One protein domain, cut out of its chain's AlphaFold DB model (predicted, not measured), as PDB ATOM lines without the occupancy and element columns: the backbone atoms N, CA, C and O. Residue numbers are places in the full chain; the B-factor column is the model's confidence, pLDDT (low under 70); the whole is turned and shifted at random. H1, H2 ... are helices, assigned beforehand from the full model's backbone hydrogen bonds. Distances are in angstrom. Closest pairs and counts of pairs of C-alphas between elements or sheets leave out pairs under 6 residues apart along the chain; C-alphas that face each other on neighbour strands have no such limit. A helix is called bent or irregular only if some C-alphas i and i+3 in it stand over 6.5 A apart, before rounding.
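AT A GLANCE: This is residues 2 to 27 and 45 to 70 of the 326 residues of an uncharacterized protein of Symbiodinium microadriaticum (UniProt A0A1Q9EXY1). Start at Arg 2 and you will find two separate pieces: a helix, H1, whose following stretch of residues 16 to 27 folds back toward the end where H1 begins, and, beyond a cut, a longer helix, H2, that stands off from the first piece and points across the direction of H1. The printed part has 52 residues with two named helices, H1 then H2, and no named strand; its class is all helix. It is extended, with a radius of gyration of the C-alphas of 18.3 A, and the C-alphas span 41 by 35 by 23 A.

HOW THE PARTS SIT: Look first at H1, residues 2 to 15, then pass the cut to H2, residues 48 to 70. H1 and H2 are apart, with no C-alpha of the one within 8 A of the other. Residues 47 to 53, of which 48 to 53 belong to H2, stand free, and so do residues 55 to 70 of H2. In H1 and H2 every O i to N i+4 pair is within hydrogen-bond range.

IN THESE COORDINATES: Find C-alpha 2 at (221.060, 126.620, 313.055); from there H1 runs 20.9 A to C-alpha 15 at (226.744, 106.969, 309.018). H2, the longest helix, runs 32.5 A from C-alpha 48 to C-alpha 70 at (206.778, 122.649, 276.850). Neither helix is bent.

THE WHOLE: The two C-alphas farthest apart are those of Leu 15 and Gln 68, at 44.0 A. Residues 28 to 44 are not printed, and C-alphas 27 and 45 are 30.7 A apart across this cut, which falls in the link from H1 to H2. Residues 16 to 27 form a long stretch with no named element. In the B-factor column the mean pLDDT of the printed part is 81.1, and residues 2 to 3 and 18 to 27 are under 70.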
ATOM      1  N   ARG A   2     221.864 127.664 313.741       58.72
ATOM      2  CA  ARG A   2     221.060 126.620 313.055       58.72
ATOM      3  C   ARG A   2     221.821 125.774 312.015       58.72
ATOM      4  O   ARG A   2     221.594 124.577 311.924       58.72
ATOM      5  N   LYS A   3     222.785 126.367 311.299       66.12
ATOM      6  CA  LYS A   3     223.602 125.652 310.300       66.12
ATOM      7  C   LYS A   3     224.446 124.526 310.917       66.12
ATOM      8  O   LYS A   3     224.543 123.454 310.340       66.12
ATOM      9  N   ALA A   4     225.010 124.734 312.110       73.81
ATOM     10  CA  ALA A   4     225.875 123.742 312.755       73.81
ATOM     11  C   ALA A   4     225.102 122.496 313.228       73.81
ATOM     12  O   ALA A   4     225.628 121.388 313.157       73.81
ATOM     13  N   ALA A   5     223.853 122.668 313.672       75.56
ATOM     14  CA  ALA A   5     222.981 121.550 314.033       75.56
ATOM     15  C   ALA A   5     222.619 120.701 312.801       75.56
ATOM     16  O   ALA A   5     222.725 119.479 312.845       75.56
ATOM     17  N   TYR A   6     222.312 121.354 311.677       77.50
ATOM     18  CA  TYR A   6     221.993 120.690 310.411       77.50
ATOM     19  C   TYR A   6     223.149 119.829 309.869       77.50
ATOM     20  O   TYR A   6     222.939 118.690 309.457       77.50
ATOM     21  N   TYR A   7     224.392 120.323 309.929       79.69
ATOM     22  CA  TYR A   7     225.553 119.538 309.483       79.69
ATOM     23  C   TYR A   7     225.819 118.304 310.356       79.69
ATOM     24  O   TYR A   7     226.213 117.265 309.825       79.69
ATOM     25  N   LYS A   8     225.571 118.385 311.670       86.44
ATOM     26  CA  LYS A   8     225.704 117.227 312.568       86.44
ATOM     27  C   LYS A   8     224.675 116.142 312.249       86.44
ATOM     28  O   LYS A   8     225.046 114.976 312.173       86.44
ATOM     29  N   GLU A   9     223.425 116.526 311.997       78.06
ATOM     30  CA  GLU A   9     222.354 115.587 311.640       78.06
ATOM     31  C   GLU A   9     222.575 114.940 310.260       78.06
ATOM     32  O   GLU A   9     222.296 113.759 310.053       78.06
ATOM     33  N   ARG A  10     223.142 115.685 309.304       77.88
ATOM     34  CA  ARG A  10     223.495 115.144 307.986       77.88
ATOM     35  C   ARG A  10     224.614 114.100 308.067       77.88
ATOM     36  O   ARG A  10     224.525 113.068 307.403       77.88
ATOM     37  N   LEU A  11     225.644 114.352 308.876       85.56
ATOM     38  CA  LEU A  11     226.759 113.416 309.066       85.56
ATOM     39  C   LEU A  11     226.321 112.137 309.789       85.56
ATOM     40  O   LEU A  11     226.726 111.049 309.386       85.56
ATOM     41  N   SER A  12     225.455 112.240 310.804       83.62
ATOM     42  CA  SER A  12     224.934 111.053 311.493       83.62
ATOM     43  C   SER A  12     224.067 110.186 310.573       83.62
ATOM     44  O   SER A  12     224.191 108.966 310.592       83.62
ATOM     45  N   ARG A  13     223.258 110.789 309.692       73.25
ATOM     46  CA  ARG A  13     222.450 110.042 308.708       73.25
ATOM     47  C   ARG A  13     223.284 109.339 307.636       73.25
ATOM     48  O   ARG A  13     222.930 108.232 307.238       73.25
ATOM     49  N   GLN A  14     224.391 109.948 307.198       78.62
ATOM     50  CA  GLN A  14     225.338 109.294 306.284       78.62
ATOM     51  C   GLN A  14     225.986 108.060 306.929       78.62
ATOM     52  O   GLN A  14     226.154 107.047 306.255       78.62
ATOM     53  N   LEU A  15     226.276 108.116 308.232       86.75
ATOM     54  CA  LEU A  15     226.744 106.969 309.018       86.75
ATOM     55  C   LEU A  15     225.665 105.882 309.197       86.75
ATOM     56  O   LEU A  15     225.994 104.701 309.202       86.75
ATOM     57  N   GLU A  16     224.387 106.261 309.296       83.19
ATOM     58  CA  GLU A  16     223.248 105.330 309.409       83.19
ATOM     59  C   GLU A  16     222.769 104.737 308.067       83.19
ATOM     60  O   GLU A  16     221.842 103.928 308.051       83.19
ATOM     61  N   GLY A  17     223.355 105.134 306.931       81.94
ATOM     62  CA  GLY A  17     222.978 104.620 305.607       81.94
ATOM     63  C   GLY A  17     221.607 105.084 305.095       81.94
ATOM     64  O   GLY A  17     221.108 104.545 304.108       81.94
ATOM     65  N   LYS A  18     220.987 106.090 305.727       65.94
ATOM     66  CA  LYS A  18     219.729 106.692 305.260       65.94
ATOM     67  C   LYS A  18     220.056 107.756 304.210       65.94
ATOM     68  O   LYS A  18     220.493 108.855 304.543       65.94
ATOM     69  N   THR A  19     219.877 107.413 302.936       57.59
ATOM     70  CA  THR A  19     220.269 108.219 301.763       57.59
ATOM     71  C   THR A  19     219.283 109.312 301.361       57.59
ATOM     72  O   THR A  19     219.518 109.984 300.360       57.59
ATOM     73  N   GLU A  20     218.213 109.552 302.120       55.72
ATOM     74  CA  GLU A  20     217.324 110.674 301.822       55.72
ATOM     75  C   GLU A  20     217.925 111.984 302.353       55.72
ATOM     76  O   GLU A  20     218.084 112.145 303.573       55.72
ATOM     77  N   PRO A  21     218.318 112.918 301.462       61.59
ATOM     78  CA  PRO A  21     218.902 114.179 301.880       61.59
ATOM     79  C   PRO A  21     217.865 114.953 302.703       61.59
ATOM     80  O   PRO A  21     216.723 115.096 302.259       61.59
ATOM     81  N   PRO A  22     218.220 115.445 303.904       62.72
ATOM     82  CA  PRO A  22     217.306 116.273 304.672       62.72
ATOM     83  C   PRO A  22     216.925 117.512 303.841       62.72
ATOM     84  O   PRO A  22     217.785 118.050 303.136       62.72
ATOM     85  N   PRO A  23     215.655 117.953 303.890       61.00
ATOM     86  CA  PRO A  23     215.203 119.125 303.155       61.00
ATOM     87  C   PRO A  23     216.057 120.326 303.558       61.00
ATOM     88  O   PRO A  23     216.207 120.632 304.743       61.00
ATOM     89  N   ASP A  24     216.673 120.954 302.561       61.53
ATOM     90  CA  ASP A  24     217.700 121.961 302.778       61.53
ATOM     91  C   ASP A  24     217.061 123.223 303.390       61.53
ATOM     92  O   ASP A  24     216.243 123.874 302.734       61.53
ATOM     93  N   PRO A  25     217.410 123.620 304.629       57.09
ATOM     94  CA  PRO A  25     216.713 124.676 305.370       57.09
ATOM     95  C   PRO A  25     216.958 126.093 304.817       57.09
ATOM     96  O   PRO A  25     216.596 127.078 305.456       57.09
ATOM     97  N   GLY A  26     217.619 126.211 303.662       52.84
ATOM     98  CA  GLY A  26     217.997 127.469 303.022       52.84
ATOM     99  C   GLY A  26     217.375 127.714 301.647       52.84
ATOM    100  O   GLY A  26     217.577 128.795 301.108       52.84
ATOM    101  N   ARG A  27     216.618 126.761 301.082       48.09
ATOM    102  CA  ARG A  27     215.824 126.973 299.854       48.09
ATOM    103  C   ARG A  27     214.349 127.254 300.155       48.09
ATOM    104  O   ARG A  27     213.471 126.939 299.361       48.09
ATOM    105  N   GLY A  45     188.960 118.520 308.168       91.75
ATOM    106  CA  GLY A  45     187.642 117.954 307.851       91.75
ATOM    107  C   GLY A  45     187.532 117.260 306.487       91.75
ATOM    108  O   GLY A  45     186.493 116.673 306.199       91.75
ATOM    109  N   GLU A  46     188.583 117.283 305.667       90.81
ATOM    110  CA  GLU A  46     188.647 116.512 304.427       90.81
ATOM    111  C   GLU A  46     188.921 115.027 304.720       90.81
ATOM    112  O   GLU A  46     189.787 114.685 305.529       90.81
ATOM    113  N   THR A  47     188.190 114.121 304.066       95.44
ATOM    114  CA  THR A  47     188.484 112.684 304.166       95.44
ATOM    115  C   THR A  47     189.749 112.338 303.380       95.44
ATOM    116  O   THR A  47     190.121 113.010 302.421       95.44
ATOM    117  N   THR A  48     190.422 111.246 303.741       91.31
ATOM    118  CA  THR A  48     191.629 110.785 303.028       91.31
ATOM    119  C   THR A  48     191.394 110.556 301.531       91.31
ATOM    120  O   THR A  48     192.299 110.763 300.726       91.31
ATOM    121  N   GLU A  49     190.182 110.159 301.144       92.88
ATOM    122  CA  GLU A  49     189.793 109.971 299.746       92.88
ATOM    123  C   GLU A  49     189.682 111.303 298.991       92.88
ATOM    124  O   GLU A  49     190.303 111.461 297.940       92.88
ATOM    125  N   GLN A  50     189.004 112.300 299.569       94.50
ATOM    126  CA  GLN A  50     188.909 113.649 298.996       94.50
ATOM    127  C   GLN A  50     190.291 114.300 298.843       94.50
ATOM    128  O   GLN A  50     190.591 114.897 297.806       94.50
ATOM    129  N   TYR A  51     191.169 114.094 299.829       92.44
ATOM    130  CA  TYR A  51     192.549 114.565 299.775       92.44
ATOM    131  C   TYR A  51     193.303 113.986 298.570       92.44
ATOM    132  O   TYR A  51     193.979 114.712 297.835       92.44
ATOM    133  N   ASN A  52     193.154 112.682 298.324       91.19
ATOM    134  CA  ASN A  52     193.791 112.014 297.194       91.19
ATOM    135  C   ASN A  52     193.245 112.515 295.850       91.19
ATOM    136  O   ASN A  52     194.033 112.751 294.932       91.19
ATOM    137  N   GLU A  53     191.932 112.730 295.737       95.12
ATOM    138  CA  GLU A  53     191.318 113.312 294.536       95.12
ATOM    139  C   GLU A  53     191.823 114.734 294.269       95.12
ATOM    140  O   GLU A  53     192.165 115.083 293.136       95.12
ATOM    141  N   ARG A  54     191.928 115.557 295.316       92.56
ATOM    142  CA  ARG A  54     192.447 116.926 295.222       92.56
ATOM    143  C   ARG A  54     193.903 116.942 294.768       92.56
ATOM    144  O   ARG A  54     194.257 117.693 293.860       92.56
ATOM    145  N   GLN A  55     194.737 116.087 295.356       93.38
ATOM    146  CA  GLN A  55     196.137 115.932 294.962       93.38
ATOM    147  C   GLN A  55     196.267 115.414 293.524       93.38
ATOM    148  O   GLN A  55     197.142 115.865 292.784       93.38
ATOM    149  N   ALA A  56     195.387 114.505 293.091       93.00
ATOM    150  CA  ALA A  56     195.353 114.034 291.710       93.00
ATOM    151  C   ALA A  56     195.031 115.177 290.734       93.00
ATOM    152  O   ALA A  56     195.779 115.370 289.775       93.00
ATOM    153  N   ARG A  57     194.009 115.997 291.026       91.75
ATOM    154  CA  ARG A  57     193.663 117.174 290.208       91.75
ATOM    155  C   ARG A  57     194.786 118.205 290.155       91.75
ATOM    156  O   ARG A  57     195.058 118.746 289.089       91.75
ATOM    157  N   LEU A  58     195.467 118.462 291.274       92.62
ATOM    158  CA  LEU A  58     196.611 119.381 291.305       92.62
ATOM    159  C   LEU A  58     197.770 118.878 290.435       92.62
ATOM    160  O   LEU A  58     198.328 119.648 289.654       92.62
ATOM    161  N   ARG A  59     198.102 117.582 290.510       92.25
ATOM    162  CA  ARG A  59     199.144 116.979 289.661       92.25
ATOM    163  C   ARG A  59     198.762 116.977 288.183       92.25
ATOM    164  O   ARG A  59     199.627 117.185 287.337       92.25
ATOM    165  N   GLU A  60     197.492 116.745 287.868       93.44
ATOM    166  CA  GLU A  60     196.983 116.781 286.496       93.44
ATOM    167  C   GLU A  60     197.021 118.200 285.919       93.44
ATOM    168  O   GLU A  60     197.591 118.401 284.848       93.44
ATOM    169  N   ALA A  61     196.550 119.199 286.670       91.25
ATOM    170  CA  ALA A  61     196.625 120.605 286.278       91.25
ATOM    171  C   ALA A  61     198.078 121.083 286.105       91.25
ATOM    172  O   ALA A  61     198.392 121.796 285.150       91.25
ATOM    173  N   ALA A  62     198.992 120.659 286.984       92.19
ATOM    174  CA  ALA A  62     200.418 120.948 286.842       92.19
ATOM    175  C   ALA A  62     201.006 120.295 285.582       92.19
ATOM    176  O   ALA A  62     201.737 120.939 284.829       92.19
ATOM    177  N   ARG A  63     200.646 119.035 285.301       90.25
ATOM    178  CA  ARG A  63     201.069 118.338 284.081       90.25
ATOM    179  C   ARG A  63     200.534 119.026 282.829       90.25
ATOM    180  O   ARG A  63     201.268 119.135 281.852       90.25
ATOM    181  N   GLU A  64     199.299 119.515 282.849       92.56
ATOM    182  CA  GLU A  64     198.728 120.250 281.725       92.56
ATOM    183  C   GLU A  64     199.415 121.602 281.514       92.56
ATOM    184  O   GLU A  64     199.750 121.932 280.379       92.56
ATOM    185  N   ARG A  65     199.751 122.329 282.586       90.75
ATOM    186  CA  ARG A  65     200.573 123.547 282.491       90.75
ATOM    187  C   ARG A  65     201.959 123.263 281.918       90.75
ATOM    188  O   ARG A  65     202.436 124.030 281.087       90.75
ATOM    189  N   LEU A  66     202.599 122.161 282.310       88.69
ATOM    190  CA  LEU A  66     203.872 121.742 281.714       88.69
ATOM    191  C   LEU A  66     203.701 121.357 280.242       88.69
ATOM    192  O   LEU A  66     204.521 121.740 279.420       88.69
ATOM    193  N   ARG A  67     202.614 120.673 279.881       89.12
ATOM    194  CA  ARG A  67     202.300 120.335 278.486       89.12
ATOM    195  C   ARG A  67     202.001 121.571 277.637       89.12
ATOM    196  O   ARG A  67     202.335 121.585 276.462       89.12
ATOM    197  N   GLN A  68     201.386 122.605 278.203       90.75
ATOM    198  CA  GLN A  68     201.175 123.880 277.516       90.75
ATOM    199  C   GLN A  68     202.495 124.637 277.344       90.75
ATOM    200  O   GLN A  68     202.782 125.112 276.252       90.75
ATOM    201  N   LYS A  69     203.326 124.698 278.393       90.69
ATOM    202  CA  LYS A  69     204.606 125.423 278.369       90.69
ATOM    203  C   LYS A  69     205.677 124.753 277.512       90.69
ATOM    204  O   LYS A  69     206.444 125.439 276.850       90.69
ATOM    205  N   PHE A  70     205.740 123.428 277.533       87.94
ATOM    206  CA  PHE A  70     206.778 122.649 276.850       87.94
ATOM    207  C   PHE A  70     206.244 121.893 275.628       87.94
ATOM    208  O   PHE A  70     206.977 121.168 274.959       87.94
TER     209      PHE A  70